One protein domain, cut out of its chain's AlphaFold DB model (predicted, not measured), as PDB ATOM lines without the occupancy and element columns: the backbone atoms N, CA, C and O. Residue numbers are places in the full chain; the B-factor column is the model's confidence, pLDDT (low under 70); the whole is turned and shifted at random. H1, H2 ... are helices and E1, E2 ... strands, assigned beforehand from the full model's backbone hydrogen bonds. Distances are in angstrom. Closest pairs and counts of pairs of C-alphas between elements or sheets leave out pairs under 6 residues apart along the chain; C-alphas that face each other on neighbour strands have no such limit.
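This is residues 10 to 91 of the 91 residues of an uncharacterized protein of Brevibacillus brevis X23 (UniProt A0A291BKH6). A strongly twisted antiparallel sheet, in the order E1 E2 E3 E4, has H2 packed on one face, two layers; H1 reaches away from the end of E3, and residues 54 to 65 stick out as a loop. The 82 printed residues, mixed in class, run E1 E2 E3 H1 E4 H2, with E1 E2 E3 a meander, each strand the antiparallel neighbour of the one before. The whole is compact, radius of gyration of the C-alphas 13.4 A, spanning 40 by 32 by 19 A.

E1, residues 10 to 12, and E2, residues 21 to 29, form a hairpin; N 11 and O 21 are 2.8 A apart. E2 bends by 65 degrees at residue 24 and forms a hairpin with E3, residues 32 to 39; N 22 and O 38 are 2.9 A apart. H1, residues 42 to 52, is not on the sheet. E4, residues 71 to 75, is antiparallel to E3; N 35 and O 74 are 2.8 A apart. H2, residues 76 to 85, is on the sheet, height 7.7 A; its closest C-alphas to E3 are Thr 76 and Trp 35, 6.8 A. In H1 and H2 every O i to N i+4 pair is within hydrogen-bond range.

E1 begins at C-alpha 10 (255.785, 215.516, 304.933); H2 ends at C-alpha 85 (246.598, 227.977, 302.274). E2 is 21.3 A long, E3 22.5 A, H1 15.3 A.

The printed part has no cut; H1 to E4 is a long link, and residues 54 to 67 have pLDDT under 70.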
ATOM      1  N   THR A  10     256.809 215.269 303.918       98.25
ATOM      2  CA  THR A  10     255.785 215.516 304.933       98.25
ATOM      3  C   THR A  10     255.617 217.016 305.141       98.25
ATOM      4  O   THR A  10     256.555 217.716 305.505       98.25
ATOM      5  N   TRP A  11     254.412 217.523 304.908       97.88
ATOM      6  CA  TRP A  11     254.068 218.936 305.050       97.88
ATOM      7  C   TRP A  11     253.134 219.111 306.246       97.88
ATOM      8  O   TRP A  11     252.024 218.573 306.259       97.88
ATOM      9  N   ILE A  12     253.591 219.856 307.250       98.00
ATOM     10  CA  ILE A  12     252.909 220.030 308.534       98.00
ATOM     11  C   ILE A  12     252.370 221.450 308.650       98.00
ATOM     12  O   ILE A  12     253.118 222.404 308.459       98.00
ATOM     13  N   SER A  13     251.091 221.591 308.992       97.38
ATOM     14  CA  SER A  13     250.525 222.863 309.451       97.38
ATOM     15  C   SER A  13     250.433 222.846 310.973       97.38
ATOM     16  O   SER A  13     249.864 221.915 311.539       97.38
ATOM     17  N   GLU A  14     250.987 223.863 311.632       96.44
ATOM     18  CA  GLU A  14     250.910 223.986 313.094       96.44
ATOM     19  C   GLU A  14     249.521 224.450 313.553       96.44
ATOM     20  O   GLU A  14     249.016 223.969 314.563       96.44
ATOM     21  N   GLU A  15     248.874 225.328 312.780       97.00
ATOM     22  CA  GLU A  15     247.528 225.838 313.081       97.00
ATOM     23  C   GLU A  15     246.412 224.870 312.661       97.00
ATOM     24  O   GLU A  15     245.338 224.856 313.262       97.00
ATOM     25  N   HIS A  16     246.665 224.046 311.638       95.88
ATOM     26  CA  HIS A  16     245.692 223.116 311.064       95.88
ATOM     27  C   HIS A  16     246.271 221.697 310.940       95.88
ATOM     28  O   HIS A  16     246.457 221.198 309.820       95.88
ATOM     29  N   PRO A  17     246.583 221.017 312.058       96.31
ATOM     30  CA  PRO A  17     247.239 219.710 312.041       96.31
ATOM     31  C   PRO A  17     246.455 218.646 311.258       96.31
ATOM     32  O   PRO A  17     247.065 217.820 310.578       96.31
ATOM     33  N   GLU A  18     245.120 218.717 311.234       95.00
ATOM     34  CA  GLU A  18     244.243 217.856 310.430       95.00
ATOM     35  C   GLU A  18     244.442 218.020 308.916       95.00
ATOM     36  O   GLU A  18     244.024 217.176 308.115       95.00
ATOM     37  N   GLN A  19     245.033 219.145 308.505       95.56
ATOM     38  CA  GLN A  19     245.319 219.435 307.112       95.56
ATOM     39  C   GLN A  19     246.676 218.920 306.670       95.56
ATOM     40  O   GLN A  19     246.832 218.743 305.464       95.56
ATOM     41  N   SER A  20     247.592 218.639 307.599       97.31
ATOM     42  CA  SER A  20     248.936 218.131 307.321       97.31
ATOM     43  C   SER A  20     248.898 216.888 306.436       97.31
ATOM     44  O   SER A  20     248.015 216.038 306.581       97.31
ATOM     45  N   ILE A  21     249.853 216.768 305.516       97.12
ATOM     46  CA  ILE A  21     249.882 215.698 304.514       97.12
ATOM     47  C   ILE A  21     251.256 215.051 304.393       97.12
ATOM     48  O   ILE A  21     252.284 215.696 304.568       97.12
ATOM     49  N   VAL A  22     251.250 213.782 304.012       98.19
ATOM     50  CA  VAL A  22     252.417 213.052 303.518       98.19
ATOM     51  C   VAL A  22     252.189 212.751 302.046       98.19
ATOM     52  O   VAL A  22     251.112 212.278 301.687       98.19
ATOM     53  N   ILE A  23     253.188 213.018 301.206       97.88
ATOM     54  CA  ILE A  23     253.197 212.647 299.789       97.88
ATOM     55  C   ILE A  23     253.874 211.283 299.659       97.88
ATOM     56  O   ILE A  23     255.066 211.158 299.929       97.88
ATOM     57  N   THR A  24     253.144 210.252 299.245       97.31
ATOM     58  CA  THR A  24     253.680 208.877 299.183       97.31
ATOM     59  C   THR A  24     254.272 208.522 297.832       97.31
ATOM     60  O   THR A  24     255.196 207.718 297.761       97.31
ATOM     61  N   GLY A  25     253.768 209.132 296.764       96.62
ATOM     62  CA  GLY A  25     254.105 208.750 295.401       96.62
ATOM     63  C   GLY A  25     253.482 209.686 294.379       96.62
ATOM     64  O   GLY A  25     252.659 210.538 294.710       96.62
ATOM     65  N   GLY A  26     253.898 209.535 293.127       94.81
ATOM     66  CA  GLY A  26     253.339 210.263 291.998       94.81
ATOM     67  C   GLY A  26     253.182 209.328 290.810       94.81
ATOM     68  O   GLY A  26     254.138 208.656 290.430       94.81
ATOM     69  N   THR A  27     251.993 209.311 290.218       94.75
ATOM     70  CA  THR A  27     251.687 208.537 289.011       94.75
ATOM     71  C   THR A  27     251.429 209.494 287.852       94.75
ATOM     72  O   THR A  27     250.716 210.485 288.012       94.75
ATOM     73  N   VAL A  28     252.005 209.223 286.681       94.50
ATOM     74  CA  VAL A  28     251.730 210.003 285.465       94.50
ATOM     75  C   VAL A  28     250.427 209.504 284.838       94.50
ATOM     76  O   VAL A  28     250.311 208.328 284.510       94.50
ATOM     77  N   ILE A  29     249.453 210.400 284.682       91.12
ATOM     78  CA  ILE A  29     248.158 210.159 284.036       91.12
ATOM     79  C   ILE A  29     247.915 211.309 283.057       91.12
ATOM     80  O   ILE A  29     247.955 212.468 283.472       91.12
ATOM     81  N   ASP A  30     247.686 211.003 281.779       92.44
ATOM     82  CA  ASP A  30     247.488 211.993 280.705       92.44
ATOM     83  C   ASP A  30     248.571 213.094 280.703       92.44
ATOM     84  O   ASP A  30     248.275 214.291 280.765       92.44
ATOM     85  N   ASP A  31     249.842 212.674 280.734       91.94
ATOM     86  CA  ASP A  31     251.035 213.536 280.789       91.94
ATOM     87  C   ASP A  31     251.114 214.474 282.011       91.94
ATOM     88  O   ASP A  31     251.895 215.429 282.043       91.94
ATOM     89  N   LYS A  32     250.327 214.204 283.059       91.81
ATOM     90  CA  LYS A  32     250.315 214.974 284.310       91.81
ATOM     91  C   LYS A  32     250.606 214.081 285.505       91.81
ATOM     92  O   LYS A  32     250.035 213.007 285.655       91.81
ATOM     93  N   ILE A  33     251.456 214.556 286.414       94.12
ATOM     94  CA  ILE A  33     251.702 213.860 287.682       94.12
ATOM     95  C   ILE A  33     250.504 214.068 288.615       94.12
ATOM     96  O   ILE A  33     250.185 215.200 288.999       94.12
ATOM     97  N   LYS A  34     249.879 212.959 289.012       95.88
ATOM     98  CA  LYS A  34     248.931 212.864 290.121       95.88
ATOM     99  C   LYS A  34     249.674 212.376 291.357       95.88
ATOM    100  O   LYS A  34     250.219 211.277 291.362       95.88
ATOM    101  N   TRP A  35     249.688 213.199 292.394       96.75
ATOM    102  CA  TRP A  35     250.327 212.899 293.668       96.75
ATOM    103  C   TRP A  35     249.382 212.138 294.583       96.75
ATOM    104  O   TRP A  35     248.254 212.576 294.823       96.75
ATOM    105  N   GLU A  36     249.882 211.031 295.109       96.44
ATOM    106  CA  GLU A  36     249.290 210.267 296.195       96.44
ATOM    107  C   GLU A  36     249.632 210.912 297.529       96.44
ATOM    108  O   GLU A  36     250.785 211.278 297.783       96.44
ATOM    109  N   TRP A  37     248.631 211.046 298.393       96.12
ATOM    110  CA  TRP A  37     248.821 211.632 299.710       96.12
ATOM    111  C   TRP A  37     247.885 211.043 300.761       96.12
ATOM    112  O   TRP A  37     246.804 210.540 300.447       96.12
ATOM    113  N   TYR A  38     248.282 211.164 302.028       96.25
ATOM    114  CA  TYR A  38     247.430 210.904 303.193       96.25
ATOM    115  C   TYR A  38     247.652 211.946 304.299       96.25
ATOM    116  O   TYR A  38     248.618 212.706 304.249       96.25
ATOM    117  N   ARG A  39     246.754 212.018 305.290       96.00
ATOM    118  CA  ARG A  39     246.885 212.953 306.425       96.00
ATOM    119  C   ARG A  39     248.019 212.554 307.366       96.00
ATOM    120  O   ARG A  39     248.011 211.445 307.891       96.00
ATOM    121  N   ALA A  40     248.952 213.466 307.626       96.88
ATOM    122  CA  ALA A  40     250.104 213.188 308.487       96.88
ATOM    123  C   ALA A  40     249.703 212.968 309.957       96.88
ATOM    124  O   ALA A  40     250.278 212.110 310.624       96.88
ATOM    125  N   ASP A  41     248.693 213.695 310.445       95.25
ATOM    126  CA  ASP A  41     248.154 213.535 311.796       95.25
ATOM    127  C   ASP A  41     246.766 212.887 311.758       95.25
ATOM    128  O   ASP A  41     245.733 213.522 311.517       95.25
ATOM    129  N   LYS A  42     246.753 211.576 312.006       92.75
ATOM    130  CA  LYS A  42     245.534 210.766 312.033       92.75
ATOM    131  C   LYS A  42     244.594 211.160 313.176       92.75
ATOM    132  O   LYS A  42     243.378 211.119 312.991       92.75
ATOM    133  N   ASN A  43     245.127 211.555 314.331       93.94
ATOM    134  CA  ASN A  43     244.315 211.907 315.493       93.94
ATOM    135  C   ASN A  43     243.631 213.259 315.291       93.94
ATOM    136  O   ASN A  43     242.414 213.349 315.460       93.94
ATOM    137  N   ALA A  44     244.383 214.274 314.858       93.94
ATOM    138  CA  ALA A  44     243.830 215.587 314.537       93.94
ATOM    139  C   ALA A  44     242.775 215.495 313.427       93.94
ATOM    140  O   ALA A  44     241.701 216.087 313.535       93.94
ATOM    141  N   PHE A  45     243.030 214.682 312.392       93.81
ATOM    142  CA  PHE A  45     242.053 214.424 311.339       93.81
ATOM    143  C   PHE A  45     240.739 213.852 311.877       93.81
ATOM    144  O   PHE A  45     239.676 214.391 311.569       93.81
ATOM    145  N   TYR A  46     240.779 212.789 312.686       89.00
ATOM    146  CA  TYR A  46     239.540 212.216 313.210       89.00
ATOM    147  C   TYR A  46     238.809 213.165 314.152       89.00
ATOM    148  O   TYR A  46     237.594 213.279 314.036       89.00
ATOM    149  N   GLN A  47     239.516 213.893 315.017       90.62
ATOM    150  CA  GLN A  47     238.894 214.914 315.864       90.62
ATOM    151  C   GLN A  47     238.184 215.978 315.025       90.62
ATOM    152  O   GLN A  47     237.029 216.306 315.282       90.62
ATOM    153  N   PHE A  48     238.835 216.470 313.971       90.38
ATOM    154  CA  PHE A  48     238.226 217.414 313.045       90.38
ATOM    155  C   PHE A  48     236.999 216.821 312.332       90.38
ATOM    156  O   PHE A  48     235.978 217.496 312.201       90.38
ATOM    157  N   VAL A  49     237.068 215.563 311.890       87.12
ATOM    158  CA  VAL A  49     235.931 214.876 311.265       87.12
ATOM    159  C   VAL A  49     234.763 214.754 312.239       87.12
ATOM    160  O   VAL A  49     233.647 215.085 311.855       87.12
ATOM    161  N   GLU A  50     234.996 214.350 313.489       84.75
ATOM    162  CA  GLU A  50     233.955 214.300 314.524       84.75
ATOM    163  C   GLU A  50     233.349 215.686 314.796       84.75
ATOM    164  O   GLU A  50     232.136 215.806 314.907       84.75
ATOM    165  N   LEU A  51     234.150 216.759 314.794       84.31
ATOM    166  CA  LEU A  51     233.654 218.139 314.926       84.31
ATOM    167  C   LEU A  51     232.805 218.612 313.731       84.31
ATOM    168  O   LEU A  51     232.017 219.558 313.852       84.31
ATOM    169  N   LYS A  52     233.013 218.025 312.548       80.19
ATOM    170  CA  LYS A  52     232.264 218.350 311.323       80.19
ATOM    171  C   LYS A  52     231.042 217.456 311.132       80.19
ATOM    172  O   LYS A  52     230.039 217.933 310.601       80.19
ATOM    173  N   LYS A  53     231.099 216.206 311.598       71.81
ATOM    174  CA  LYS A  53     229.959 215.289 311.672       71.81
ATOM    175  C   LYS A  53     228.877 215.922 312.554       71.81
ATOM    176  O   LYS A  53     229.098 216.198 313.723       71.81
ATOM    177  N   GLY A  54     227.715 216.201 311.966       59.16
ATOM    178  CA  GLY A  54     226.603 216.892 312.633       59.16
ATOM    179  C   GLY A  54     226.329 218.308 312.120       59.16
ATOM    180  O   GLY A  54     225.330 218.905 312.508       59.16
ATOM    181  N   ARG A  55     227.160 218.843 311.216       59.94
ATOM    182  CA  ARG A  55     226.787 219.999 310.385       59.94
ATOM    183  C   ARG A  55     226.089 219.481 309.126       59.94
ATOM    184  O   ARG A  55     226.566 218.504 308.550       59.94
ATOM    185  N   GLU A  56     224.977 220.100 308.717       57.19
ATOM    186  CA  GLU A  56     224.324 219.759 307.447       57.19
ATOM    187  C   GLU A  56     225.357 219.823 306.317       57.19
ATOM    188  O   GLU A  56     226.053 220.823 306.128       57.19
ATOM    189  N   LEU A  57     225.508 218.702 305.619       55.56
ATOM    190  CA  LEU A  57     226.346 218.612 304.440       55.56
ATOM    191  C   LEU A  57     225.592 219.306 303.311       55.56
ATOM    192  O   LEU A  57     224.550 218.819 302.877       55.56
ATOM    193  N   ASP A  58     226.108 220.440 302.847       54.81
ATOM    194  CA  ASP A  58     225.605 221.070 301.631       54.81
ATOM    195  C   ASP A  58     226.067 220.253 300.418       54.81
ATOM    196  O   ASP A  58     227.105 220.509 299.802       54.81
ATOM    197  N   TYR A  59     225.298 219.208 300.113       50.94
ATOM    198  CA  TYR A  59     225.520 218.323 298.971       50.94
ATOM    199  C   TYR A  59     225.337 219.033 297.616       50.94
ATOM    200  O   TYR A  59     225.656 218.443 296.585       50.94
ATOM    201  N   ASN A  60     224.894 220.300 297.581       50.97
ATOM    202  CA  ASN A  60     224.736 221.050 296.328       50.97
ATOM    203  C   ASN A  60     226.070 221.498 295.706       50.97
ATOM    204  O   ASN A  60     226.079 221.985 294.579       50.97
ATOM    205  N   ASN A  61     227.198 221.308 296.399       50.53
ATOM    206  CA  ASN A  61     228.530 221.690 295.915       50.53
ATOM    207  C   ASN A  61     229.293 220.590 295.151       50.53
ATOM    208  O   ASN A  61     230.483 220.760 294.896       50.53
ATOM    209  N   GLY A  62     228.624 219.498 294.757       42.53
ATOM    210  CA  GLY A  62     229.162 218.496 293.828       42.53
ATOM    211  C   GLY A  62     230.348 217.693 294.380       42.53
ATOM    212  O   GLY A  62     231.486 218.149 294.370       42.53
ATOM    213  N   ASP A  63     230.079 216.467 294.834       43.09
ATOM    214  CA  ASP A  63     231.034 215.355 294.994       43.09
ATOM    215  C   ASP A  63     232.400 215.652 295.637       43.09
ATOM    216  O   ASP A  63     233.410 215.008 295.336       43.09
ATOM    217  N   SER A  64     232.467 216.585 296.587       53.81
ATOM    218  CA  SER A  64     233.656 216.712 297.419       53.81
ATOM    219  C   SER A  64     233.509 215.834 298.654       53.81
ATOM    220  O   SER A  64     232.775 216.156 299.582       53.81
ATOM    221  N   THR A  65     234.286 214.751 298.724       62.97
ATOM    222  CA  THR A  65     234.531 214.029 299.988       62.97
ATOM    223  C   THR A  65     235.324 214.881 300.985       62.97
ATOM    224  O   THR A  65     235.635 214.424 302.083       62.97
ATOM    225  N   TYR A  66     235.667 216.125 300.631       59.59
ATOM    226  CA  TYR A  66     236.247 217.104 301.530       59.59
ATOM    227  C   TYR A  66     235.203 217.595 302.550       59.59
ATOM    228  O   TYR A  66     234.096 217.960 302.163       59.59
ATOM    229  N   PRO A  67     235.544 217.668 303.848       66.69
ATOM    230  CA  PRO A  67     236.881 217.501 304.415       66.69
ATOM    231  C   PRO A  67     237.178 216.102 305.003       66.69
ATOM    232  O   PRO A  67     238.130 215.947 305.761       66.69
ATOM    233  N   TYR A  68     236.410 215.078 304.633       78.94
ATOM    234  CA  TYR A  68     236.442 213.713 305.182       78.94
ATOM    235  C   TYR A  68     237.435 212.750 304.508       78.94
ATOM    236  O   TYR A  68     237.510 211.580 304.881       78.94
ATOM    237  N   ALA A  69     238.210 213.205 303.523       86.69
ATOM    238  CA  ALA A  69     239.223 212.376 302.876       86.69
ATOM    239  C   ALA A  69     240.497 212.263 303.737       86.69
ATOM    240  O   ALA A  69     241.199 213.257 303.973       86.69
ATOM    241  N   TYR A  70     240.803 211.036 304.177       89.88
ATOM    242  CA  TYR A  70     242.070 210.702 304.841       89.88
ATOM    243  C   TYR A  70     243.223 210.520 303.842       89.88
ATOM    244  O   TYR A  70     244.366 210.839 304.156       89.88
ATOM    245  N   TYR A  71     242.921 210.020 302.645       92.50
ATOM    246  CA  TYR A  71     243.874 209.800 301.561       92.50
ATOM    247  C   TYR A  71     243.271 210.248 300.230       92.50
ATOM    248  O   TYR A  71     242.047 210.357 300.105       92.50
ATOM    249  N   GLY A  72     244.115 210.504 299.234       91.44
ATOM    250  CA  GLY A  72     243.642 210.862 297.907       91.44
ATOM    251  C   GLY A  72     244.736 210.993 296.859       91.44
ATOM    252  O   GLY A  72     245.921 210.813 297.128       91.44
ATOM    253  N   TYR A  73     244.286 211.343 295.657       92.19
ATOM    254  CA  TYR A  73     245.113 211.578 294.479       92.19
ATOM    255  C   TYR A  73     244.819 212.977 293.959       92.19
ATOM    256  O   TYR A  73     243.652 213.363 293.833       92.19
ATOM    257  N   THR A  74     245.842 213.783 293.684       92.69
ATOM    258  CA  THR A  74     245.592 215.152 293.230       92.69
ATOM    259  C   THR A  74     246.714 215.755 292.396       92.69
ATOM    260  O   THR A  74     247.847 215.292 292.415       92.69
ATOM    261  N   ASP A  75     246.388 216.795 291.633       94.81
ATOM    262  CA  ASP A  75     247.354 217.496 290.791       94.81
ATOM    263  C   ASP A  75     248.366 218.298 291.613       94.81
ATOM    264  O   ASP A  75     248.052 218.826 292.684       94.81
ATOM    265  N   THR A  76     249.555 218.503 291.042       94.12
ATOM    266  CA  THR A  76     250.623 219.329 291.631       94.12
ATOM    267  C   THR A  76     250.120 220.694 292.124       94.12
ATOM    268  O   THR A  76     250.459 221.111 293.231       94.12
ATOM    269  N   TYR A  77     249.270 221.386 291.353       93.44
ATOM    270  CA  TYR A  77     248.758 222.704 291.754       93.44
ATOM    271  C   TYR A  77     247.873 222.639 293.010       93.44
ATOM    272  O   TYR A  77     247.909 223.558 293.824       93.44
ATOM    273  N   ARG A  78     247.111 221.555 293.210       93.06
ATOM    274  CA  ARG A  78     246.236 221.398 294.383       93.06
ATOM    275  C   ARG A  78     247.045 221.161 295.652       93.06
ATOM    276  O   ARG A  78     246.718 221.749 296.679       93.06
ATOM    277  N   ILE A  79     248.124 220.376 295.573       94.50
ATOM    278  CA  ILE A  79     249.068 220.221 296.690       94.50
ATOM    279  C   ILE A  79     249.717 221.568 297.033       94.50
ATOM    280  O   ILE A  79     249.711 221.967 298.194       94.50
ATOM    281  N   ARG A  80     250.211 222.309 296.031       95.56
ATOM    282  CA  ARG A  80     250.828 223.632 296.238       95.56
ATOM    283  C   ARG A  80     249.871 224.621 296.897       95.56
ATOM    284  O   ARG A  80     250.227 225.228 297.904       95.56
ATOM    285  N   ASN A  81     248.649 224.728 296.378       94.81
ATOM    286  CA  ASN A  81     247.622 225.597 296.948       94.81
ATOM    287  C   ASN A  81     247.305 225.207 298.392       94.81
ATOM    288  O   ASN A  81     247.123 226.080 299.232       94.81
ATOM    289  N   LYS A  82     247.276 223.906 298.705       93.81
ATOM    290  CA  LYS A  82     247.055 223.418 300.069       93.81
ATOM    291  C   LYS A  82     248.193 223.809 301.015       93.81
ATOM    292  O   LYS A  82     247.915 224.311 302.099       93.81
ATOM    293  N   ILE A  83     249.444 223.603 300.601       95.62
ATOM    294  CA  ILE A  83     250.633 223.975 301.383       95.62
ATOM    295  C   ILE A  83     250.616 225.472 301.693       95.62
ATOM    296  O   ILE A  83     250.853 225.868 302.829       95.62
ATOM    297  N   GLN A  84     250.272 226.299 300.706       95.75
ATOM    298  CA  GLN A  84     250.181 227.749 300.876       95.75
ATOM    299  C   GLN A  84     249.007 228.164 301.770       95.75
ATOM    300  O   GLN A  84     249.198 228.961 302.682       95.75
ATOM    301  N   ALA A  85     247.811 227.612 301.541       95.06
ATOM    302  CA  ALA A  85     246.598 227.977 302.274       95.06
ATOM    303  C   ALA A  85     246.679 227.665 303.775       95.06
ATOM    304  O   ALA A  85     246.060 228.363 304.569       95.06
ATOM    305  N   TYR A  86     247.435 226.633 304.154       95.88
ATOM    306  CA  TYR A  86     247.595 226.205 305.546       95.88
ATOM    307  C   TYR A  86     248.993 226.475 306.110       95.88
ATOM    308  O   TYR A  86     249.346 225.897 307.137       95.88
ATOM    309  N   ILE A  87     249.782 227.317 305.427       96.44
ATOM    310  CA  ILE A  87     251.124 227.752 305.848       96.44
ATOM    311  C   ILE A  87     251.968 226.543 306.295       96.44
ATOM    312  O   ILE A  87     252.555 226.512 307.374       96.44
ATOM    313  N   MET A  88     251.952 225.481 305.487       96.88
ATOM    314  CA  MET A  88     252.619 224.240 305.857       96.88
ATOM    315  C   MET A  88     254.131 224.368 305.713       96.88
ATOM    316  O   MET A  88     254.638 224.935 304.742       96.88
ATOM    317  N   VAL A  89     254.846 223.740 306.637       96.94
ATOM    318  CA  VAL A  89     256.301 223.604 306.622       96.94
ATOM    319  C   VAL A  89     256.698 222.169 306.296       96.94
ATOM    320  O   VAL A  89     256.079 221.216 306.773       96.94
ATOM    321  N   LEU A  90     257.726 222.017 305.462       96.94
ATOM    322  CA  LEU A  90     258.315 220.718 305.148       96.94
ATOM    323  C   LEU A  90     259.075 220.199 306.376       96.94
ATOM    324  O   LEU A  90     259.873 220.942 306.951       96.94
ATOM    325  N   ARG A  91     258.834 218.945 306.760       92.56
ATOM    326  CA  ARG A  91     259.549 218.238 307.829       92.56
ATOM    327  C   ARG A  91     260.113 216.911 307.340       92.56
ATOM    328  O   ARG A  91     259.492 216.299 306.439       92.56
TER     329      ARG A  91